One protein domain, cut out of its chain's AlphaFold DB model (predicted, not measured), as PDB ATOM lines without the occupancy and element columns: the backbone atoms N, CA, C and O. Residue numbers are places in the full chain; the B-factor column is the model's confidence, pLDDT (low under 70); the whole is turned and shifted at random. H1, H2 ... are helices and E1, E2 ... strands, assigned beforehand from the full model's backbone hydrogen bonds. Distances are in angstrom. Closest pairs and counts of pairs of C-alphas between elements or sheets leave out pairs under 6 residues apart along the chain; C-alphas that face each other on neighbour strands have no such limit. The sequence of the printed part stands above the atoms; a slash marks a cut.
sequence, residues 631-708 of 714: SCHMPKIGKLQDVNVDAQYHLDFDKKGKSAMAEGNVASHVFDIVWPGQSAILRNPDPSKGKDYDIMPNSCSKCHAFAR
ATOM      1  N   SER A 631     232.008 211.154 143.555       87.50
ATOM      2  CA  SER A 631     231.641 211.570 142.192       87.50
ATOM      3  C   SER A 631     232.735 212.391 141.499       87.50
ATOM      4  O   SER A 631     232.902 212.278 140.289       87.50
ATOM      5  N   CYS A 632     233.479 213.216 142.246       90.25
ATOM      6  CA  CYS A 632     234.555 214.034 141.680       90.25
ATOM      7  C   CYS A 632     235.920 213.337 141.695       90.25
ATOM      8  O   CYS A 632     236.659 213.465 140.723       90.25
ATOM      9  N   HIS A 633     236.253 212.641 142.786       93.94
ATOM     10  CA  HIS A 633     237.581 212.058 143.012       93.94
ATOM     11  C   HIS A 633     237.677 210.570 142.669       93.94
ATOM     12  O   HIS A 633     238.763 210.016 142.661       93.94
ATOM     13  N   MET A 634     236.561 209.898 142.413       92.81
ATOM     14  CA  MET A 634     236.531 208.514 141.938       92.81
ATOM     15  C   MET A 634     235.637 208.436 140.692       92.81
ATOM     16  O   MET A 634     234.659 207.678 140.682       92.81
ATOM     17  N   PRO A 635     235.905 209.260 139.655       91.00
ATOM     18  CA  PRO A 635     235.073 209.273 138.461       91.00
ATOM     19  C   PRO A 635     235.037 207.878 137.845       91.00
ATOM     20  O   PRO A 635     236.040 207.159 137.840       91.00
ATOM     21  N   LYS A 636     233.880 207.479 137.315       89.00
ATOM     22  CA  LYS A 636     233.806 206.225 136.575       89.00
ATOM     23  C   LYS A 636     234.381 206.423 135.185       89.00
ATOM     24  O   LYS A 636     233.810 207.139 134.365       89.00
ATOM     25  N   ILE A 637     235.503 205.769 134.937       87.69
ATOM     26  CA  ILE A 637     236.328 205.947 133.740       87.69
ATOM     27  C   ILE A 637     236.579 204.638 132.990       87.69
ATOM     28  O   ILE A 637     236.970 204.669 131.827       87.69
ATOM     29  N   GLY A 638     236.362 203.489 133.632       83.56
ATOM     30  CA  GLY A 638     236.620 202.177 133.043       83.56
ATOM     31  C   GLY A 638     235.352 201.480 132.543       83.56
ATOM     32  O   GLY A 638     234.253 201.737 133.041       83.56
ATOM     33  N   LYS A 639     235.523 200.556 131.593       78.00
ATOM     34  CA  LYS A 639     234.493 199.645 131.063       78.00
ATOM     35  C   LYS A 639     234.522 198.281 131.759       78.00
ATOM     36  O   LYS A 639     235.542 197.829 132.287       78.00
ATOM     37  N   LEU A 640     233.392 197.578 131.730       67.25
ATOM     38  CA  LEU A 640     233.272 196.230 132.297       67.25
ATOM     39  C   LEU A 640     233.788 195.110 131.396       67.25
ATOM     40  O   LEU A 640     233.846 193.968 131.850       67.25
ATOM     41  N   GLN A 641     234.125 195.357 130.136       64.38
ATOM     42  CA  GLN A 641     234.733 194.364 129.253       64.38
ATOM     43  C   GLN A 641     235.674 194.996 128.250       64.38
ATOM     44  O   GLN A 641     235.525 196.143 127.850       64.38
ATOM     45  N   ASP A 642     236.569 194.170 127.735       60.97
ATOM     46  CA  ASP A 642     237.412 194.530 126.615       60.97
ATOM     47  C   ASP A 642     236.704 194.337 125.260       60.97
ATOM     48  O   ASP A 642     236.955 193.400 124.502       60.97
ATOM     49  N   VAL A 643     235.707 195.183 124.998       60.62
ATOM     50  CA  VAL A 643     235.091 195.349 123.675       60.62
ATOM     51  C   VAL A 643     235.220 196.823 123.293       60.62
ATOM     52  O   VAL A 643     235.004 197.702 124.129       60.62
ATOM     53  N   ASN A 644     235.619 197.119 122.063       66.38
ATOM     54  CA  ASN A 644     235.821 198.496 121.603       66.38
ATOM     55  C   ASN A 644     234.534 199.020 120.961       66.38
ATOM     56  O   ASN A 644     234.403 199.041 119.740       66.38
ATOM     57  N   VAL A 645     233.547 199.315 121.815       67.50
ATOM     58  CA  VAL A 645     232.204 199.773 121.433       67.50
ATOM     59  C   VAL A 645     231.666 200.727 122.501       67.50
ATOM     60  O   VAL A 645     231.858 200.472 123.692       67.50
ATOM     61  N   ASP A 646     230.950 201.770 122.074       68.50
ATOM     62  CA  ASP A 646     230.351 202.797 122.949       68.50
ATOM     63  C   ASP A 646     229.263 202.232 123.868       68.50
ATOM     64  O   ASP A 646     229.042 202.751 124.956       68.50
ATOM     65  N   ALA A 647     228.722 201.067 123.497       64.94
ATOM     66  CA  ALA A 647     227.790 200.223 124.249       64.94
ATOM     67  C   ALA A 647     228.303 199.706 125.611       64.94
ATOM     68  O   ALA A 647     227.768 198.747 126.169       64.94
ATOM     69  N   GLN A 648     229.401 200.259 126.114       72.00
ATOM     70  CA  GLN A 648     229.970 199.975 127.428       72.00
ATOM     71  C   GLN A 648     230.098 201.221 128.300       72.00
ATOM     72  O   GLN A 648     230.665 201.158 129.387       72.00
ATOM     73  N   TYR A 649     229.603 202.356 127.826       78.56
ATOM     74  CA  TYR A 649     229.688 203.625 128.518       78.56
ATOM     75  C   TYR A 649     228.314 204.275 128.534       78.56
ATOM     76  O   TYR A 649     227.495 204.066 127.646       78.56
ATOM     77  N   HIS A 650     228.053 205.072 129.562       80.75
ATOM     78  CA  HIS A 650     226.873 205.915 129.583       80.75
ATOM     79  C   HIS A 650     227.089 207.079 128.614       80.75
ATOM     80  O   HIS A 650     228.047 207.845 128.780       80.75
ATOM     81  N   LEU A 651     226.210 207.214 127.624       82.88
ATOM     82  CA  LEU A 651     226.266 208.252 126.599       82.88
ATOM     83  C   LEU A 651     225.297 209.393 126.922       82.88
ATOM     84  O   LEU A 651     224.206 209.179 127.450       82.88
ATOM     85  N   ASP A 652     225.688 210.617 126.577       87.06
ATOM     86  CA  ASP A 652     224.814 211.794 126.592       87.06
ATOM     87  C   ASP A 652     225.371 212.863 125.632       87.06
ATOM     88  O   ASP A 652     226.509 212.785 125.175       87.06
ATOM     89  N   PHE A 653     224.580 213.884 125.320       90.38
ATOM     90  CA  PHE A 653     224.967 214.905 124.359       90.38
ATOM     91  C   PHE A 653     226.075 215.824 124.871       90.38
ATOM     92  O   PHE A 653     226.008 216.348 125.989       90.38
ATOM     93  N   ASP A 654     227.053 216.110 124.017       90.88
ATOM     94  CA  ASP A 654     227.981 217.216 124.213       90.88
ATOM     95  C   ASP A 654     227.296 218.585 124.007       90.88
ATOM     96  O   ASP A 654     226.120 218.699 123.649       90.88
ATOM     97  N   LYS A 655     228.034 219.681 124.226       92.25
ATOM     98  CA  LYS A 655     227.501 221.050 124.064       92.25
ATOM     99  C   LYS A 655     227.022 221.361 122.632       92.25
ATOM    100  O   LYS A 655     226.288 222.330 122.442       92.25
ATOM    101  N   LYS A 656     227.460 220.595 121.631       89.75
ATOM    102  CA  LYS A 656     227.078 220.745 120.221       89.75
ATOM    103  C   LYS A 656     225.923 219.818 119.827       89.75
ATOM    104  O   LYS A 656     225.479 219.899 118.687       89.75
ATOM    105  N   GLY A 657     225.416 219.001 120.753       88.81
ATOM    106  CA  GLY A 657     224.339 218.049 120.494       88.81
ATOM    107  C   GLY A 657     224.808 216.749 119.842       88.81
ATOM    108  O   GLY A 657     223.985 216.063 119.248       88.81
ATOM    109  N   LYS A 658     226.102 216.424 119.931       87.62
ATOM    110  CA  LYS A 658     226.670 215.160 119.443       87.62
ATOM    111  C   LYS A 658     226.720 214.107 120.537       87.62
ATOM    112  O   LYS A 658     226.819 214.479 121.707       87.62
ATOM    113  N   SER A 659     226.683 212.827 120.169       86.62
ATOM    114  CA  SER A 659     226.929 211.749 121.135       86.62
ATOM    115  C   SER A 659     228.337 211.877 121.716       86.62
ATOM    116  O   SER A 659     229.267 212.298 121.028       86.62
ATOM    117  N   ALA A 660     228.460 211.599 123.010       88.31
ATOM    118  CA  ALA A 660     229.727 211.547 123.714       88.31
ATOM    119  C   ALA A 660     229.598 210.687 124.976       88.31
ATOM    120  O   ALA A 660     228.535 210.606 125.600       88.31
ATOM    121  N   MET A 661     230.715 210.118 125.429       86.75
ATOM    122  CA  MET A 661     230.741 209.403 126.705       86.75
ATOM    123  C   MET A 661     230.605 210.369 127.882       86.75
ATOM    124  O   MET A 661     231.427 211.264 128.095       86.75
ATOM    125  N   ALA A 662     229.562 210.165 128.678       87.12
ATOM    126  CA  ALA A 662     229.293 210.924 129.886       87.12
ATOM    127  C   ALA A 662     229.931 210.277 131.124       87.12
ATOM    128  O   ALA A 662     230.440 211.000 131.983       87.12
ATOM    129  N   GLU A 663     229.927 208.947 131.229       86.06
ATOM    130  CA  GLU A 663     230.449 208.210 132.388       86.06
ATOM    131  C   GLU A 663     230.784 206.747 132.007       86.06
ATOM    132  O   GLU A 663     230.140 206.164 131.139       86.06
ATOM    133  N   GLY A 664     231.792 206.138 132.639       83.56
ATOM    134  CA  GLY A 664     232.061 204.694 132.547       83.56
ATOM    135  C   GLY A 664     231.286 203.858 133.573       83.56
ATOM    136  O   GLY A 664     230.417 204.350 134.290       83.56
ATOM    137  N   ASN A 665     231.636 202.578 133.713       76.81
ATOM    138  CA  ASN A 665     231.033 201.698 134.722       76.81
ATOM    139  C   ASN A 665     231.903 201.523 135.978       76.81
ATOM    140  O   ASN A 665     231.369 201.242 137.052       76.81
ATOM    141  N   VAL A 666     233.227 201.645 135.843       81.94
ATOM    142  CA  VAL A 666     234.205 201.350 136.903       81.94
ATOM    143  C   VAL A 666     234.827 202.645 137.408       81.94
ATOM    144  O   VAL A 666     235.363 203.421 136.615       81.94
ATOM    145  N   ALA A 667     234.730 202.872 138.718       88.75
ATOM    146  CA  ALA A 667     235.302 204.026 139.405       88.75
ATOM    147  C   ALA A 667     236.833 203.939 139.473       88.75
ATOM    148  O   ALA A 667     237.369 202.898 139.853       88.75
ATOM    149  N   SER A 668     237.507 205.049 139.165       91.94
ATOM    150  CA  SER A 668     238.944 205.206 139.398       91.94
ATOM    151  C   SER A 668     239.264 205.078 140.888       91.94
ATOM    152  O   SER A 668     238.626 205.717 141.730       91.94
ATOM    153  N   HIS A 669     240.292 204.295 141.209       93.75
ATOM    154  CA  HIS A 669     240.896 204.210 142.541       93.75
ATOM    155  C   HIS A 669     242.204 205.013 142.649       93.75
ATOM    156  O   HIS A 669     242.996 204.791 143.563       93.75
ATOM    157  N   VAL A 670     242.430 205.972 141.745       93.62
ATOM    158  CA  VAL A 670     243.548 206.933 141.825       93.62
ATOM    159  C   VAL A 670     243.237 208.071 142.817       93.62
ATOM    160  O   VAL A 670     244.148 208.623 143.437       93.62
ATOM    161  N   PHE A 671     241.948 208.332 143.081       93.75
ATOM    162  CA  PHE A 671     241.433 209.342 144.022       93.75
ATOM    163  C   PHE A 671     241.698 210.807 143.624       93.75
ATOM    164  O   PHE A 671     241.861 211.682 144.483       93.75
ATOM    165  N   ASP A 672     241.734 211.100 142.329       93.00
ATOM    166  CA  ASP A 672     241.983 212.415 141.751       93.00
ATOM    167  C   ASP A 672     240.822 212.905 140.870       93.00
ATOM    168  O   ASP A 672     239.828 212.220 140.632       93.00
ATOM    169  N   ILE A 673     240.919 214.165 140.444       92.06
ATOM    170  CA  ILE A 673     239.978 214.741 139.484       92.06
ATOM    171  C   ILE A 673     240.552 214.508 138.093       92.06
ATOM    172  O   ILE A 673     241.601 215.063 137.761       92.06
ATOM    173  N   VAL A 674     239.817 213.776 137.262       92.44
ATOM    174  CA  VAL A 674     240.098 213.708 135.830       92.44
ATOM    175  C   VAL A 674     239.506 214.958 135.194       92.44
ATOM    176  O   VAL A 674     238.288 215.156 135.194       92.44
ATOM    177  N   TRP A 675     240.365 215.840 134.684       91.56
ATOM    178  CA  TRP A 675     239.933 217.108 134.097       91.56
ATOM    179  C   TRP A 675     239.492 216.940 132.638       91.56
ATOM    180  O   TRP A 675     240.137 216.203 131.893       91.56
ATOM    181  N   PRO A 676     238.497 217.711 132.151       90.31
ATOM    182  CA  PRO A 676     238.104 217.671 130.740       90.31
ATOM    183  C   PRO A 676     239.269 217.945 129.780       90.31
ATOM    184  O   PRO A 676     239.345 217.349 128.713       90.31
ATOM    185  N   GLY A 677     240.211 218.811 130.174       86.94
ATOM    186  CA  GLY A 677     241.423 219.078 129.396       86.94
ATOM    187  C   GLY A 677     242.346 217.861 129.268       86.94
ATOM    188  O   GLY A 677     242.912 217.653 128.200       86.94
ATOM    189  N   GLN A 678     242.456 217.035 130.315       87.25
ATOM    190  CA  GLN A 678     243.212 215.779 130.277       87.25
ATOM    191  C   GLN A 678     242.559 214.796 129.303       87.25
ATOM    192  O   GLN A 678     243.242 214.265 128.433       87.25
ATOM    193  N   SER A 679     241.234 214.632 129.370       85.06
ATOM    194  CA  SER A 679     240.484 213.800 128.419       85.06
ATOM    195  C   SER A 679     240.584 214.304 126.979       85.06
ATOM    196  O   SER A 679     240.713 213.504 126.058       85.06
ATOM    197  N   ALA A 680     240.565 215.624 126.764       79.69
ATOM    198  CA  ALA A 680     240.603 216.227 125.430       79.69
ATOM    199  C   ALA A 680     241.883 215.904 124.652       79.69
ATOM    200  O   ALA A 680     241.837 215.771 123.430       79.69
ATOM    201  N   ILE A 681     243.015 215.776 125.350       76.75
ATOM    202  CA  ILE A 681     244.312 215.454 124.737       76.75
ATOM    203  C   ILE A 681     244.339 214.005 124.228       76.75
ATOM    204  O   ILE A 681     245.086 213.694 123.307       76.75
ATOM    205  N   LEU A 682     243.491 213.131 124.779       73.06
ATOM    206  CA  LEU A 682     243.381 211.726 124.381       73.06
ATOM    207  C   LEU A 682     242.537 211.518 123.115       73.06
ATOM    208  O   LEU A 682     242.424 210.396 122.628       73.06
ATOM    209  N   ARG A 683     241.953 212.585 122.557       71.88
ATOM    210  CA  ARG A 683     241.169 212.512 121.323       71.88
ATOM    211  C   ARG A 683     242.044 212.087 120.142       71.88
ATOM    212  O   ARG A 683     243.154 212.586 119.965       71.88
ATOM    213  N   ASN A 684     241.504 211.215 119.288       69.69
ATOM    214  CA  ASN A 684     242.176 210.786 118.065       69.69
ATOM    215  C   ASN A 684     242.556 212.009 117.194       69.69
ATOM    216  O   ASN A 684     241.682 212.831 116.892       69.69
ATOM    217  N   PRO A 685     243.832 212.147 116.778       71.06
ATOM    218  CA  PRO A 685     244.277 213.265 115.946       71.06
ATOM    219  C   PRO A 685     243.654 213.263 114.541       71.06
ATOM    220  O   PRO A 685     243.663 214.303 113.886       71.06
ATOM    221  N   ASP A 686     243.115 212.128 114.083       73.06
ATOM    222  CA  ASP A 686     242.278 212.011 112.885       73.06
ATOM    223  C   ASP A 686     240.805 211.824 113.306       73.06
ATOM    224  O   ASP A 686     240.390 210.697 113.602       73.06
ATOM    225  N   PRO A 687     239.990 212.898 113.323       67.19
ATOM    226  CA  PRO A 687     238.597 212.832 113.763       67.19
ATOM    227  C   PRO A 687     237.724 211.888 112.931       67.19
ATOM    228  O   PRO A 687     236.727 211.394 113.436       67.19
ATOM    229  N   SER A 688     238.092 211.592 111.676       69.25
ATOM    230  CA  SER A 688     237.340 210.646 110.834       69.25
ATOM    231  C   SER A 688     237.485 209.187 111.286       69.25
ATOM    232  O   SER A 688     236.701 208.324 110.892       69.25
ATOM    233  N   LYS A 689     238.498 208.916 112.116       73.75
ATOM    234  CA  LYS A 689     238.792 207.608 112.710       73.75
ATOM    235  C   LYS A 689     238.599 207.594 114.224       73.75
ATOM    236  O   LYS A 689     238.841 206.556 114.837       73.75
ATOM    237  N   GLY A 690     238.265 208.736 114.818       74.56
ATOM    238  CA  GLY A 690     237.998 208.847 116.242       74.56
ATOM    239  C   GLY A 690     236.691 208.156 116.600       74.56
ATOM    240  O   GLY A 690     235.775 208.073 115.779       74.56
ATOM    241  N   LYS A 691     236.655 207.614 117.813       79.69
ATOM    242  CA  LYS A 691     235.474 207.001 118.411       79.69
ATOM    243  C   LYS A 691     235.260 207.579 119.793       79.69
ATOM    244  O   LYS A 691     236.232 207.944 120.457       79.69
ATOM    245  N   ASP A 692     234.010 207.647 120.227       80.38
ATOM    246  CA  ASP A 692     233.659 208.090 121.573       80.38
ATOM    247  C   ASP A 692     234.449 207.293 122.630       80.38
ATOM    248  O   ASP A 692     235.150 207.897 123.443       80.38
ATOM    249  N   TYR A 693     234.502 205.960 122.522       79.69
ATOM    250  CA  TYR A 693     235.299 205.085 123.397       79.69
ATOM    251  C   TYR A 693     236.824 205.300 123.410       79.69
ATOM    252  O   TYR A 693     237.504 204.674 124.233       79.69
ATOM    253  N   ASP A 694     237.391 206.142 122.540       79.25
ATOM    254  CA  ASP A 694     238.815 206.513 122.579       79.25
ATOM    255  C   ASP A 694     239.108 207.618 123.614       79.25
ATOM    256  O   ASP A 694     240.267 207.858 123.952       79.25
ATOM    257  N   ILE A 695     238.082 208.291 124.142       84.69
ATOM    258  CA  ILE A 695     238.235 209.446 125.034       84.69
ATOM    259  C   ILE A 695     237.947 209.042 126.475       84.69
ATOM    260  O   ILE A 695     236.850 208.623 126.797       84.69
ATOM    261  N   MET A 696     238.879 209.240 127.404       88.44
ATOM    262  CA  MET A 696     238.615 208.940 128.817       88.44
ATOM    263  C   MET A 696     237.434 209.773 129.369       88.44
ATOM    264  O   MET A 696     237.522 211.008 129.325       88.44
ATOM    265  N   PRO A 697     236.363 209.164 129.934       89.56
ATOM    266  CA  PRO A 697     235.349 209.905 130.688       89.56
ATOM    267  C   PRO A 697     235.995 210.708 131.821       89.56
ATOM    268  O   PRO A 697     237.061 210.346 132.307       89.56
ATOM    269  N   ASN A 698     235.380 211.802 132.266       92.69
ATOM    270  CA  ASN A 698     235.997 212.675 133.268       92.69
ATOM    271  C   ASN A 698     235.065 213.011 134.430       92.69
ATOM    272  O   ASN A 698     233.862 212.758 134.393       92.69
ATOM    273  N   SER A 699     235.617 213.630 135.474       92.00
ATOM    274  CA  SER A 699     234.869 213.977 136.689       92.00
ATOM    275  C   SER A 699     233.733 214.979 136.454       92.00
ATOM    276  O   SER A 699     232.876 215.158 137.318       92.00
ATOM    277  N   CYS A 700     233.710 215.652 135.300       91.31
ATOM    278  CA  CYS A 700     232.727 216.678 134.966       91.31
ATOM    279  C   CYS A 700     231.696 216.202 133.928       91.31
ATOM    280  O   CYS A 700     230.583 216.733 133.897       91.31
ATOM    281  N   SER A 701     232.038 215.221 133.085       90.06
ATOM    282  CA  SER A 701     231.254 214.817 131.910       90.06
ATOM    283  C   SER A 701     229.879 214.272 132.271       90.06
ATOM    284  O   SER A 701     228.930 214.491 131.525       90.06
ATOM    285  N   LYS A 702     229.714 213.673 133.454       85.94
ATOM    286  CA  LYS A 702     228.397 213.236 133.934       85.94
ATOM    287  C   LYS A 702     227.393 214.391 134.014       85.94
ATOM    288  O   LYS A 702     226.255 214.248 133.584       85.94
ATOM    289  N   CYS A 703     227.823 215.546 134.527       85.88
ATOM    290  CA  CYS A 703     226.936 216.677 134.833       85.88
ATOM    291  C   CYS A 703     226.978 217.799 133.786       85.88
ATOM    292  O   CYS A 703     226.078 218.638 133.744       85.88
ATOM    293  N   HIS A 704     228.033 217.866 132.970       89.44
ATOM    294  CA  HIS A 704     228.308 219.022 132.127       89.44
ATOM    295  C   HIS A 704     228.529 218.639 130.664       89.44
ATOM    296  O   HIS A 704     229.573 218.105 130.300       89.44
ATOM    297  N   ALA A 705     227.604 219.047 129.794       91.44
ATOM    298  CA  ALA A 705     227.711 218.832 128.349       91.44
ATOM    299  C   ALA A 705     228.976 219.452 127.720       91.44
ATOM    300  O   ALA A 705     229.483 218.943 126.729       91.44
ATOM    301  N   PHE A 706     229.533 220.532 128.289       90.75
ATOM    302  CA  PHE A 706     230.790 221.118 127.792       90.75
ATOM    303  C   PHE A 706     232.030 220.267 128.106       90.75
ATOM    304  O   PHE A 706     233.070 220.468 127.488       90.75
ATOM    305  N   ALA A 707     231.935 219.389 129.106       92.06
ATOM    306  CA  ALA A 707     233.010 218.500 129.526       92.06
ATOM    307  C   ALA A 707     232.956 217.146 128.811       92.06
ATOM    308  O   ALA A 707     233.904 216.369 128.904       92.06
ATOM    309  N   ARG A 708     231.855 216.860 128.113       92.12
ATOM    310  CA  ARG A 708     231.728 215.720 127.210       92.12
ATOM    311  C   ARG A 708     232.393 216.080 125.892       92.12
ATOM    312  O   ARG A 708     232.222 217.190 125.389       92.12
TER     313      ARG A 708
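This is residues 631 to 708 of the 714 residues of the protein "Cytochrome_C554 domain-containing protein" of Deltaproteobacteria bacterium (UniProt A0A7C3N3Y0). This domain has little regular structure: a compact body mostly of loops, with the hairpin E2 and E3 on one side, the short helix H1 on the other, and residues 695 to 697 running between them. Residues 685 to 690 stick out. The 78 printed residues hold strands E1, E2 and E3, then H1; the class is mixed, with 18 residues in named elements. The radius of gyration of the C-alphas is 11.6 A, the spans 33 by 27 by 20 A.

E1, residues 636 to 638, pairs with no named strand, but is paired antiparallel with residues 666 to 667. E2, residues 650 to 653, and E3, residues 659 to 663, form an antiparallel hairpin at 134 degrees; N 650 and O 663 are 2.8 A apart, within hydrogen-bond range. H1, residues 676 to 681, is apart from E1 and E2; its O i to N i+4 pairs are within range.

E1 begins at C-alpha 636 (233.806, 206.225, 136.575). E3 measures 12.3 A. H1 ends at C-alpha 681 (244.312, 215.454, 124.737).

The printed part has no cut. The links E1 to E2 and E3 to H1 are long. Residues 640 to 647, 684 and 687 to 688 have pLDDT under 70.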